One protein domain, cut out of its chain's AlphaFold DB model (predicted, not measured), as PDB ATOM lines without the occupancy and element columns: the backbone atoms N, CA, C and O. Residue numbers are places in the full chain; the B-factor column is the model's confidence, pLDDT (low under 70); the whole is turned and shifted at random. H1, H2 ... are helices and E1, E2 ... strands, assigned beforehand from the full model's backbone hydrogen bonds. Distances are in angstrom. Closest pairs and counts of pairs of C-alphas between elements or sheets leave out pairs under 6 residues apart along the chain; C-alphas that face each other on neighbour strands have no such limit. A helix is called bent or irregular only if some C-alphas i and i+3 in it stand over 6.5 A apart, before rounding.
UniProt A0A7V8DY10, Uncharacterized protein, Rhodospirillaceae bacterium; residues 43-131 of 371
ATOM      1  N   ALA A  43      34.752 -29.758  12.333       92.50
ATOM      2  CA  ALA A  43      33.338 -29.396  12.346       92.50
ATOM      3  C   ALA A  43      33.156 -27.981  12.911       92.50
ATOM      4  O   ALA A  43      33.752 -27.649  13.935       92.50
ATOM      5  N   LEU A  44      32.333 -27.153  12.272       94.00
ATOM      6  CA  LEU A  44      31.909 -25.859  12.804       94.00
ATOM      7  C   LEU A  44      30.519 -25.993  13.429       94.00
ATOM      8  O   LEU A  44      29.563 -26.390  12.764       94.00
ATOM      9  N   HIS A  45      30.413 -25.649  14.708       92.62
ATOM     10  CA  HIS A  45      29.182 -25.643  15.482       92.62
ATOM     11  C   HIS A  45      28.829 -24.215  15.879       92.62
ATOM     12  O   HIS A  45      29.585 -23.563  16.595       92.62
ATOM     13  N   SER A  46      27.650 -23.772  15.469       89.56
ATOM     14  CA  SER A  46      27.089 -22.485  15.865       89.56
ATOM     15  C   SER A  46      25.917 -22.698  16.812       89.56
ATOM     16  O   SER A  46      25.154 -23.647  16.633       89.56
ATOM     17  N   ALA A  47      25.780 -21.832  17.816       84.88
ATOM     18  CA  ALA A  47      24.577 -21.784  18.640       84.88
ATOM     19  C   ALA A  47      23.366 -21.353  17.789       84.88
ATOM     20  O   ALA A  47      23.475 -20.410  17.001       84.88
ATOM     21  N   ASP A  48      22.224 -22.026  17.967       73.38
ATOM     22  CA  ASP A  48      21.015 -21.829  17.148       73.38
ATOM     23  C   ASP A  48      20.436 -20.398  17.247       73.38
ATOM     24  O   ASP A  48      19.787 -19.928  16.317       73.38
ATOM     25  N   ASP A  49      20.743 -19.667  18.325       68.38
ATOM     26  CA  ASP A  49      20.212 -18.324  18.607       68.38
ATOM     27  C   ASP A  49      21.014 -17.160  17.983       68.38
ATOM     28  O   ASP A  49      20.761 -15.988  18.280       68.38
ATOM     29  N   MET A  50      22.001 -17.423  17.118       72.25
ATOM     30  CA  MET A  50      22.770 -16.350  16.474       72.25
ATOM     31  C   MET A  50      22.054 -15.771  15.240       72.25
ATOM     32  O   MET A  50      21.721 -16.459  14.275       72.25
ATOM     33  N   VAL A  51      21.884 -14.448  15.209       63.00
ATOM     34  CA  VAL A  51      21.437 -13.743  13.999       63.00
ATOM     35  C   VAL A  51      22.564 -13.822  12.959       63.00
ATOM     36  O   VAL A  51      23.683 -13.394  13.228       63.00
ATOM     37  N   SER A  52      22.273 -14.385  11.781       76.75
ATOM     38  CA  SER A  52      23.223 -14.593  10.665       76.75
ATOM     39  C   SER A  52      24.226 -15.753  10.813       76.75
ATOM     40  O   SER A  52      25.350 -15.662  10.313       76.75
ATOM     41  N   VAL A  53      23.807 -16.876  11.415       82.75
ATOM     42  CA  VAL A  53      24.597 -18.129  11.474       82.75
ATOM     43  C   VAL A  53      25.132 -18.541  10.103       82.75
ATOM     44  O   VAL A  53      26.300 -18.903   9.998       82.75
ATOM     45  N   GLU A  54      24.319 -18.458   9.050       88.81
ATOM     46  CA  GLU A  54      24.691 -18.922   7.707       88.81
ATOM     47  C   GLU A  54      25.843 -18.105   7.102       88.81
ATOM     48  O   GLU A  54      26.881 -18.664   6.757       88.81
ATOM     49  N   ALA A  55      25.717 -16.773   7.077       91.00
ATOM     50  CA  ALA A  55      26.747 -15.888   6.533       91.00
ATOM     51  C   ALA A  55      28.062 -15.947   7.331       91.00
ATOM     52  O   ALA A  55      29.149 -15.867   6.754       91.00
ATOM     53  N   LEU A  56      27.983 -16.093   8.660       92.56
ATOM     54  CA  LEU A  56      29.172 -16.274   9.493       92.56
ATOM     55  C   LEU A  56      29.831 -17.631   9.231       92.56
ATOM     56  O   LEU A  56      31.049 -17.702   9.097       92.56
ATOM     57  N   SER A  57      29.032 -18.692   9.124       93.31
ATOM     58  CA  SER A  57      29.514 -20.048   8.865       93.31
ATOM     59  C   SER A  57      30.215 -20.149   7.512       93.31
ATOM     60  O   SER A  57      31.320 -20.681   7.439       93.31
ATOM     61  N   GLU A  58      29.629 -19.569   6.463       94.06
ATOM     62  CA  GLU A  58      30.243 -19.486   5.133       94.06
ATOM     63  C   GLU A  58      31.567 -18.710   5.175       94.06
ATOM     64  O   GLU A  58      32.575 -19.153   4.622       94.06
ATOM     65  N   ALA A  59      31.604 -17.579   5.889       95.69
ATOM     66  CA  ALA A  59      32.824 -16.797   6.049       95.69
ATOM     67  C   ALA A  59      33.929 -17.573   6.784       95.69
ATOM     68  O   ALA A  59      35.095 -17.473   6.399       95.69
ATOM     69  N   VAL A  60      33.576 -18.344   7.818       95.75
ATOM     70  CA  VAL A  60      34.517 -19.199   8.557       95.75
ATOM     71  C   VAL A  60      35.052 -20.305   7.660       95.75
ATOM     72  O   VAL A  60      36.269 -20.432   7.552       95.75
ATOM     73  N   ILE A  61      34.182 -21.048   6.970       94.81
ATOM     74  CA  ILE A  61      34.596 -22.112   6.041       94.81
ATOM     75  C   ILE A  61      35.590 -21.556   5.022       94.81
ATOM     76  O   ILE A  61      36.711 -22.050   4.930       94.81
ATOM     77  N   LYS A  62      35.237 -20.451   4.360       95.31
ATOM     78  CA  LYS A  62      36.100 -19.807   3.370       95.31
ATOM     79  C   LYS A  62      37.455 -19.377   3.945       95.31
ATOM     80  O   LYS A  62      38.483 -19.563   3.302       95.31
ATOM     81  N   ALA A  63      37.480 -18.818   5.155       96.06
ATOM     82  CA  ALA A  63      38.722 -18.376   5.793       96.06
ATOM     83  C   ALA A  63      39.666 -19.539   6.163       96.06
ATOM     84  O   ALA A  63      40.884 -19.350   6.193       96.06
ATOM     85  N   PHE A  64      39.125 -20.725   6.463       93.75
ATOM     86  CA  PHE A  64      39.921 -21.932   6.700       93.75
ATOM     87  C   PHE A  64      40.329 -22.633   5.394       93.75
ATOM     88  O   PHE A  64      41.461 -23.106   5.303       93.75
ATOM     89  N   GLU A  65      39.480 -22.626   4.362       89.50
ATOM     90  CA  GLU A  65      39.821 -23.126   3.021       89.50
ATOM     91  C   GLU A  65      40.978 -22.345   2.384       89.50
ATOM     92  O   GLU A  65      41.881 -22.950   1.815       89.50
ATOM     93  N   GLU A  66      41.023 -21.016   2.557       90.81
ATOM     94  CA  GLU A  66      42.158 -20.165   2.148       90.81
ATOM     95  C   GLU A  66      43.492 -20.567   2.818       90.81
ATOM     96  O   GLU A  66      44.559 -20.109   2.411       90.81
ATOM     97  N   ARG A  67      43.438 -21.418   3.849       89.19
ATOM     98  CA  ARG A  67      44.582 -21.978   4.580       89.19
ATOM     99  C   ARG A  67      44.714 -23.490   4.402       89.19
ATOM    100  O   ARG A  67      45.414 -24.121   5.184       89.19
ATOM    101  N   GLU A  68      44.026 -24.060   3.414       87.00
ATOM    102  CA  GLU A  68      44.037 -25.494   3.101       87.00
ATOM    103  C   GLU A  68      43.518 -26.384   4.246       87.00
ATOM    104  O   GLU A  68      43.859 -27.561   4.351       87.00
ATOM    105  N   ILE A  69      42.655 -25.838   5.111       87.38
ATOM    106  CA  ILE A  69      42.044 -26.575   6.217       87.38
ATOM    107  C   ILE A  69      40.559 -26.815   5.903       87.38
ATOM    108  O   ILE A  69      39.772 -25.867   5.922       87.38
ATOM    109  N   PRO A  70      40.128 -28.067   5.658       87.25
ATOM    110  CA  PRO A  70      38.729 -28.362   5.381       87.25
ATOM    111  C   PRO A  70      37.876 -28.251   6.655       87.25
ATOM    112  O   PRO A  70      38.086 -28.973   7.638       87.25
ATOM    113  N   VAL A  71      36.873 -27.371   6.613       91.81
ATOM    114  CA  VAL A  71      35.861 -27.195   7.665       91.81
ATOM    115  C   VAL A  71      34.491 -27.571   7.111       91.81
ATOM    116  O   VAL A  71      34.142 -27.198   5.996       91.81
ATOM    117  N   THR A  72      33.688 -28.300   7.885       90.44
ATOM    118  CA  THR A  72      32.336 -28.712   7.483       90.44
ATOM    119  C   THR A  72      31.300 -28.346   8.542       90.44
ATOM    120  O   THR A  72      31.617 -28.235   9.723       90.44
ATOM    121  N   LEU A  73      30.039 -28.198   8.132       90.06
ATOM    122  CA  LEU A  73      28.910 -27.955   9.046       90.06
ATOM    123  C   LEU A  73      28.270 -29.244   9.576       90.06
ATOM    124  O   LEU A  73      27.354 -29.198  10.395       90.06
ATOM    125  N   ARG A  74      28.693 -30.414   9.080       79.00
ATOM    126  CA  ARG A  74      28.081 -31.683   9.479       79.00
ATOM    127  C   ARG A  74      28.536 -32.059  10.885       79.00
ATOM    128  O   ARG A  74      29.722 -32.027  11.187       79.00
ATOM    129  N   ARG A  75      27.588 -32.508  11.712       72.50
ATOM    130  CA  ARG A  75      27.889 -33.212  12.963       72.50
ATOM    131  C   ARG A  75      28.103 -34.692  12.662       72.50
ATOM    132  O   ARG A  75      27.323 -35.293  11.924       72.50
ATOM    133  N   GLY A  76      29.146 -35.287  13.227       63.75
ATOM    134  CA  GLY A  76      29.389 -36.719  13.098       63.75
ATOM    135  C   GLY A  76      30.585 -37.196  13.925       63.75
ATOM    136  O   GLY A  76      31.517 -36.426  14.144       63.75
ATOM    137  N   PRO A  77      30.604 -38.473  14.345       56.06
ATOM    138  CA  PRO A  77      31.665 -39.046  15.183       56.06
ATOM    139  C   PRO A  77      33.037 -39.160  14.482       56.06
ATOM    140  O   PRO A  77      33.998 -39.637  15.076       56.06
ATOM    141  N   GLY A  78      33.138 -38.737  13.215       61.22
ATOM    142  CA  GLY A  78      34.362 -38.788  12.410       61.22
ATOM    143  C   GLY A  78      35.227 -37.523  12.449       61.22
ATOM    144  O   GLY A  78      36.358 -37.562  11.963       61.22
ATOM    145  N   PHE A  79      34.742 -36.413  13.010       67.25
ATOM    146  CA  PHE A  79      35.520 -35.173  13.083       67.25
ATOM    147  C   PHE A  79      36.444 -35.199  14.298       67.25
ATOM    148  O   PHE A  79      36.058 -35.606  15.390       67.25
ATOM    149  N   GLY A  80      37.705 -34.823  14.100       78.44
ATOM    150  CA  GLY A  80      38.705 -34.877  15.170       78.44
ATOM    151  C   GLY A  80      38.795 -33.592  15.959       78.44
ATOM    152  O   GLY A  80      39.479 -33.566  16.973       78.44
ATOM    153  N   ARG A  81      38.176 -32.521  15.463       89.25
ATOM    154  CA  ARG A  81      38.210 -31.202  16.077       89.25
ATOM    155  C   ARG A  81      36.911 -30.476  15.788       89.25
ATOM    156  O   ARG A  81      36.320 -30.655  14.721       89.25
ATOM    157  N   VAL A  82      36.495 -29.649  16.735       92.69
ATOM    158  CA  VAL A  82      35.252 -28.880  16.652       92.69
ATOM    159  C   VAL A  82      35.556 -27.424  16.961       92.69
ATOM    160  O   VAL A  82      36.224 -27.124  17.946       92.69
ATOM    161  N   ILE A  83      35.072 -26.516  16.123       94.94
ATOM    162  CA  ILE A  83      35.035 -25.087  16.412       94.94
ATOM    163  C   ILE A  83      33.624 -24.771  16.884       94.94
ATOM    164  O   ILE A  83      32.683 -24.904  16.111       94.94
ATOM    165  N   GLU A  84      33.473 -24.350  18.133       94.75
ATOM    166  CA  GLU A  84      32.206 -23.841  18.650       94.75
ATOM    167  C   GLU A  84      32.194 -22.317  18.620       94.75
ATOM    168  O   GLU A  84      33.165 -21.674  19.033       94.75
ATOM    169  N   VAL A  85      31.078 -21.749  18.170       95.25
ATOM    170  CA  VAL A  85      30.801 -20.318  18.214       95.25
ATOM    171  C   VAL A  85      29.538 -20.050  19.026       95.25
ATOM    172  O   VAL A  85      28.478 -20.627  18.776       95.25
ATOM    173  N   ALA A  86      29.664 -19.166  20.014       93.62
ATOM    174  CA  ALA A  86      28.573 -18.769  20.893       93.62
ATOM    175  C   ALA A  86      28.585 -17.253  21.140       93.62
ATOM    176  O   ALA A  86      29.662 -16.658  21.270       93.62
ATOM    177  N   PRO A  87      27.416 -16.601  21.237       92.75
ATOM    178  CA  PRO A  87      27.344 -15.208  21.653       92.75
ATOM    179  C   PRO A  87      27.730 -15.076  23.134       92.75
ATOM    180  O   PRO A  87      27.376 -15.913  23.963       92.75
ATOM    181  N   ALA A  88      28.452 -14.012  23.475       92.69
ATOM    182  CA  ALA A  88      28.903 -13.709  24.830       92.69
ATOM    183  C   ALA A  88      28.837 -12.192  25.072       92.69
ATOM    184  O   ALA A  88      29.840 -11.488  24.968       92.69
ATOM    185  N   GLY A  89      27.641 -11.680  25.373       90.94
ATOM    186  CA  GLY A  89      27.418 -10.246  25.578       90.94
ATOM    187  C   GLY A  89      27.643  -9.440  24.295       90.94
ATOM    188  O   GLY A  89      26.977  -9.672  23.290       90.94
ATOM    189  N   ASP A  90      28.586  -8.501  24.330       93.50
ATOM    190  CA  ASP A  90      29.022  -7.686  23.188       93.50
ATOM    191  C   ASP A  90      30.136  -8.353  22.358       93.50
ATOM    192  O   ASP A  90      30.724  -7.731  21.468       93.50
ATOM    193  N   ALA A  91      30.414  -9.627  22.625       94.94
ATOM    194  CA  ALA A  91      31.423 -10.415  21.948       94.94
ATOM    195  C   ALA A  91      30.869 -11.745  21.420       94.94
ATOM    196  O   ALA A  91      29.794 -12.218  21.787       94.94
ATOM    197  N   VAL A  92      31.650 -12.366  20.545       94.38
ATOM    198  CA  VAL A  92      31.468 -13.729  20.059       94.38
ATOM    199  C   VAL A  92      32.611 -14.564  20.617       94.38
ATOM    200  O   VAL A  92      33.786 -14.226  20.440       94.38
ATOM    201  N   LEU A  93      32.264 -15.628  21.331       96.25
ATOM    202  CA  LEU A  93      33.198 -16.578  21.906       96.25
ATOM    203  C   LEU A  93      33.414 -17.738  20.936       96.25
ATOM    204  O   LEU A  93      32.466 -18.385  20.502       96.25
ATOM    205  N   TRP A  94      34.680 -18.016  20.657       97.06
ATOM    206  CA  TRP A  94      35.139 -19.099  19.802       97.06
ATOM    207  C   TRP A  94      35.928 -20.092  20.644       97.06
ATOM    208  O   TRP A  94      36.861 -19.701  21.353       97.06
ATOM    209  N   ARG A  95      35.592 -21.374  20.549       97.25
ATOM    210  CA  ARG A  95      36.305 -22.453  21.238       97.25
ATOM    211  C   ARG A  95      36.762 -23.477  20.216       97.25
ATOM    212  O   ARG A  95      35.968 -23.914  19.392       97.25
ATOM    213  N   LEU A  96      38.031 -23.853  20.273       95.88
ATOM    214  CA  LEU A  96      38.556 -24.997  19.542       95.88
ATOM    215  C   LEU A  96      38.613 -26.183  20.498       95.88
ATOM    216  O   LEU A  96      39.324 -26.127  21.501       95.88
ATOM    217  N   LEU A  97      37.884 -27.242  20.179       93.12
ATOM    218  CA  LEU A  97      37.817 -28.477  20.948       93.12
ATOM    219  C   LEU A  97      38.548 -29.609  20.216       93.12
ATOM    220  O   LEU A  97      38.501 -29.705  18.985       93.12
ATOM    221  N   ALA A  98      39.203 -30.473  20.985       88.56
ATOM    222  CA  ALA A  98      39.769 -31.735  20.529       88.56
ATOM    223  C   ALA A  98      38.675 -32.806  20.337       88.56
ATOM    224  O   ALA A  98      37.505 -32.599  20.661       88.56
ATOM    225  N   ALA A  99      39.057 -33.969  19.799       82.12
ATOM    226  CA  ALA A  99      38.138 -35.072  19.492       82.12
ATOM    227  C   ALA A  99      37.430 -35.648  20.730       82.12
ATOM    228  O   ALA A  99      36.357 -36.229  20.612       82.12
ATOM    229  N   ASP A 100      38.052 -35.521  21.901       81.94
ATOM    230  CA  ASP A 100      37.524 -35.934  23.203       81.94
ATOM    231  C   ASP A 100      36.667 -34.844  23.875       81.94
ATOM    232  O   ASP A 100      36.176 -35.039  24.984       81.94
ATOM    233  N   GLY A 101      36.476 -33.699  23.210       87.56
ATOM    234  CA  GLY A 101      35.765 -32.540  23.742       87.56
ATOM    235  C   GLY A 101      36.618 -31.629  24.629       87.56
ATOM    236  O   GLY A 101      36.107 -30.611  25.099       87.56
ATOM    237  N   ALA A 102      37.902 -31.938  24.849       89.94
ATOM    238  CA  ALA A 102      38.788 -31.075  25.622       89.94
ATOM    239  C   ALA A 102      39.024 -29.744  24.895       89.94
ATOM    240  O   ALA A 102      39.293 -29.700  23.693       89.94
ATOM    241  N   GLU A 103      38.940 -28.635  25.626       94.75
ATOM    242  CA  GLU A 103      39.179 -27.309  25.060       94.75
ATOM    243  C   GLU A 103      40.674 -27.099  24.806       94.75
ATOM    244  O   GLU A 103      41.481 -27.081  25.732       94.75
ATOM    245  N   MET A 104      41.039 -26.924  23.538       92.75
ATOM    246  CA  MET A 104      42.412 -26.656  23.114       92.75
ATOM    247  C   MET A 104      42.727 -25.166  23.138       92.75
ATOM    248  O   MET A 104      43.831 -24.756  23.495       92.75
ATOM    249  N   HIS A 105      41.771 -24.347  22.695       96.56
ATOM    250  CA  HIS A 105      41.963 -22.910  22.610       96.56
ATOM    251  C   HIS A 105      40.650 -22.138  22.689       96.56
ATOM    252  O   HIS A 105      39.584 -22.645  22.335       96.56
ATOM    253  N   ARG A 106      40.755 -20.875  23.104       97.12
ATOM    254  CA  ARG A 106      39.636 -19.948  23.251       97.12
ATOM    255  C   ARG A 106      40.014 -18.579  22.719       97.12
ATOM    256  O   ARG A 106      41.083 -18.061  23.031       97.12
ATOM    257  N   LEU A 107      39.109 -17.979  21.959       96.94
ATOM    258  CA  LEU A 107      39.245 -16.628  21.432       96.94
ATOM    259  C   LEU A 107      37.922 -15.881  21.591       96.94
ATOM    260  O   LEU A 107      36.855 -16.460  21.435       96.94
ATOM    261  N   SER A 108      37.990 -14.585  21.871       96.94
ATOM    262  CA  SER A 108      36.828 -13.700  21.859       96.94
ATOM    263  C   SER A 108      37.033 -12.619  20.803       96.94
ATOM    264  O   SER A 108      38.121 -12.049  20.700       96.94
ATOM    265  N   THR A 109      36.008 -12.362  19.993       96.44
ATOM    266  CA  THR A 109      35.998 -11.280  18.998       96.44
ATOM    267  C   THR A 109      34.835 -10.334  19.278       96.44
ATOM    268  O   THR A 109      33.763 -10.823  19.625       96.44
ATOM    269  N   PRO A 110      34.974  -9.014  19.075       95.75
ATOM    270  CA  PRO A 110      33.853  -8.088  19.235       95.75
ATOM    271  C   PRO A 110      32.673  -8.465  18.329       95.75
ATOM    272  O   PRO A 110      32.879  -8.750  17.150       95.75
ATOM    273  N   ALA A 111      31.440  -8.413  18.834       90.75
ATOM    274  CA  ALA A 111      30.239  -8.695  18.041       90.75
ATOM    275  C   ALA A 111      29.994  -7.637  16.949       90.75
ATOM    276  O   ALA A 111      29.351  -7.916  15.942       90.75
ATOM    277  N   ALA A 112      30.553  -6.432  17.116       92.81
ATOM    278  CA  ALA A 112      30.533  -5.370  16.109       92.81
ATOM    279  C   ALA A 112      31.454  -5.645  14.903       92.81
ATOM    280  O   ALA A 112      31.405  -4.925  13.902       92.81
ATOM    281  N   LEU A 113      32.337  -6.642  14.998       92.56
ATOM    282  CA  LEU A 113      33.258  -6.996  13.929       92.56
ATOM    283  C   LEU A 113      32.498  -7.683  12.782       92.56
ATOM    284  O   LEU A 113      31.591  -8.478  13.012       92.56
ATOM    285  N   SER A 114      32.873  -7.413  11.528       93.44
ATOM    286  CA  SER A 114      32.231  -8.093  10.398       93.44
ATOM    287  C   SER A 114      32.535  -9.594  10.418       93.44
ATOM    288  O   SER A 114      33.658  -9.997  10.732       93.44
ATOM    289  N   GLY A 115      31.568 -10.428  10.019       91.88
ATOM    290  CA  GLY A 115      31.731 -11.888  10.023       91.88
ATOM    291  C   GLY A 115      32.962 -12.366   9.246       91.88
ATOM    292  O   GLY A 115      33.682 -13.241   9.713       91.88
ATOM    293  N   LYS A 116      33.288 -11.711   8.120       94.75
ATOM    294  CA  LYS A 116      34.503 -11.993   7.338       94.75
ATOM    295  C   LYS A 116      35.790 -11.702   8.112       94.75
ATOM    296  O   LYS A 116      36.727 -12.494   8.056       94.75
ATOM    297  N   LEU A 117      35.858 -10.568   8.812       95.69
ATOM    298  CA  LEU A 117      37.047 -10.214   9.586       95.69
ATOM    299  C   LEU A 117      37.186 -11.122  10.817       95.69
ATOM    300  O   LEU A 117      38.300 -11.524  11.147       95.69
ATOM    301  N   ALA A 118      36.062 -11.497  11.439       95.31
ATOM    302  CA  ALA A 118      36.041 -12.395  12.592       95.31
ATOM    303  C   ALA A 118      36.539 -13.779  12.181       95.31
ATOM    304  O   ALA A 118      37.480 -14.297  12.775       95.31
ATOM    305  N   ALA A 119      35.988 -14.319  11.092       95.31
ATOM    306  CA  ALA A 119      36.415 -15.574  10.488       95.31
ATOM    307  C   ALA A 119      37.916 -15.591  10.166       95.31
ATOM    308  O   ALA A 119      38.620 -16.515  10.568       95.31
ATOM    309  N   ALA A 120      38.431 -14.546   9.508       96.06
ATOM    310  CA  ALA A 120      39.853 -14.440   9.184       96.06
ATOM    311  C   ALA A 120      40.743 -14.426  10.440       96.06
ATOM    312  O   ALA A 120      41.792 -15.075  10.470       96.06
ATOM    313  N   GLN A 121      40.324 -13.715  11.492       96.56
ATOM    314  CA  GLN A 121      41.054 -13.651  12.759       96.56
ATOM    315  C   GLN A 121      41.046 -14.996  13.495       96.56
ATOM    316  O   GLN A 121      42.087 -15.418  14.004       96.56
ATOM    317  N   VAL A 122      39.901 -15.683  13.524       96.94
ATOM    318  CA  VAL A 122      39.753 -17.019  14.118       96.94
ATOM    319  C   VAL A 122      40.618 -18.028  13.372       96.94
ATOM    320  O   VAL A 122      41.428 -18.706  13.999       96.94
ATOM    321  N   ALA A 123      40.532 -18.069  12.040       95.38
ATOM    322  CA  ALA A 123      41.337 -18.962  11.214       95.38
ATOM    323  C   ALA A 123      42.839 -18.732  11.426       95.38
ATOM    324  O   ALA A 123      43.595 -19.680  11.627       95.38
ATOM    325  N   ALA A 124      43.274 -17.469  11.489       95.25
ATOM    326  CA  ALA A 124      44.662 -17.123  11.781       95.25
ATOM    327  C   ALA A 124      45.135 -17.587  13.161       95.25
ATOM    328  O   ALA A 124      46.272 -18.039  13.297       95.25
ATOM    329  N   ARG A 125      44.282 -17.473  14.182       96.25
ATOM    330  CA  ARG A 125      44.624 -17.846  15.559       96.25
ATOM    331  C   ARG A 125      44.566 -19.344  15.803       96.25
ATOM    332  O   ARG A 125      45.365 -19.839  16.587       96.25
ATOM    333  N   PHE A 126      43.651 -20.057  15.153       95.25
ATOM    334  CA  PHE A 126      43.486 -21.494  15.354       95.25
ATOM    335  C   PHE A 126      44.444 -22.323  14.493       95.25
ATOM    336  O   PHE A 126      44.820 -23.412  14.914       95.25
ATOM    337  N   HIS A 127      44.904 -21.807  13.348       90.94
ATOM    338  CA  HIS A 127      45.805 -22.515  12.428       90.94
ATOM    339  C   HIS A 127      46.997 -23.229  13.102       90.94
ATOM    340  O   HIS A 127      47.159 -24.423  12.861       90.94
ATOM    341  N   PRO A 128      47.781 -22.600  14.005       89.94
ATOM    342  CA  PRO A 128      48.930 -23.269  14.625       89.94
ATOM    343  C   PRO A 128      48.561 -24.485  15.485       89.94
ATOM    344  O   PRO A 128      49.390 -25.360  15.691       89.94
ATOM    345  N   PHE A 129      47.330 -24.541  16.000       88.31
ATOM    346  CA  PHE A 129      46.840 -25.666  16.801       88.31
ATOM    347  C   PHE A 129      46.284 -26.796  15.939       88.31
ATOM    348  O   PHE A 129      46.134 -27.916  16.426       88.31
ATOM    349  N   LEU A 130      45.923 -26.481  14.696       86.44
ATOM    350  CA  LEU A 130      45.319 -27.386  13.723       86.44
ATOM    351  C   LEU A 130      46.358 -28.033  12.811       86.44
ATOM    352  O   LEU A 130      46.094 -29.112  12.285       86.44
ATOM    353  N   GLU A 131      47.534 -27.416  12.671       76.00
ATOM    354  CA  GLU A 131      48.717 -28.098  12.162       76.00
ATOM    355  C   GLU A 131      49.025 -29.281  13.081       76.00
ATOM    356  O   GLU A 131      49.442 -29.111  14.224       76.00
TER     357      GLU A 131
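AT A GLANCE: This is residues 43 to 131 of the 371 residues of an uncharacterized protein of Rhodospirillaceae bacterium (UniProt A0A7V8DY10). A twisted sheet of four strands forms one layer, and two helices that touch at a steep angle, H1 and H2, cover one face of it; the other face is bare. The 89 printed residues hold two named helices and four named strands in the order E1 H1 E2 E3 E4 H2, a mixed class; the sheet, order E1 E2 E3 E4, is mixed. The whole is compact, with a radius of gyration of the C-alphas of 11.9 A and spans of 32 by 25 by 21 A.

HOW THE PARTS SIT: Start at E1, residues 43 to 46, parallel to E2, residues 81 to 88; N 45 and O 83 are 2.8 A apart. Between them comes H1, residues 53 to 65, in a strand-helix-strand unit, two parallel strands joined through a helix, with a left-handed crossover. E2, E3, residues 91 to 98, and E4, residues 103 to 110, form a meander, each strand the antiparallel neighbour of the one before, in two hairpins; look at N 84 and O 95, 2.8 A, and N 94 and O 107, 2.8 A. H2, residues 115 to 130, is on the sheet over E3 and E4, at a height of 8.8 A. H1 is on the same face, two layers in all, and touches H2, with C-alphas of Val 60 and Ala 119 closest at 4.5 A, a steep tilt of 46 degrees, the same way. In H1 every O i to N i+4 pair is within hydrogen-bond range, in H2 10 of 12.

IN THESE COORDINATES: Find C-alpha 43 at (33.338, -29.396, 12.346), where E1 begins its 10.0 A. H1 spans 18.1 A, E2 21.7 A, E3 22.9 A and E4 20.8 A. H2 runs 20.9 A to C-alpha 130 at (45.319, -27.386, 13.723), with a kink of 31 degrees near residue 124; it is irregular, but only just: C-alphas 125 and 128 are 7.0 A apart.

THE WHOLE: The C-alphas of Gly 78 and Ala 112, the two farthest apart, are 33.8 A apart. The printed part has no cut, and its long link is H1 to E2, residues 66 to 80. Look for pLDDT under 70 at residues 49, 51 and 76 to 79.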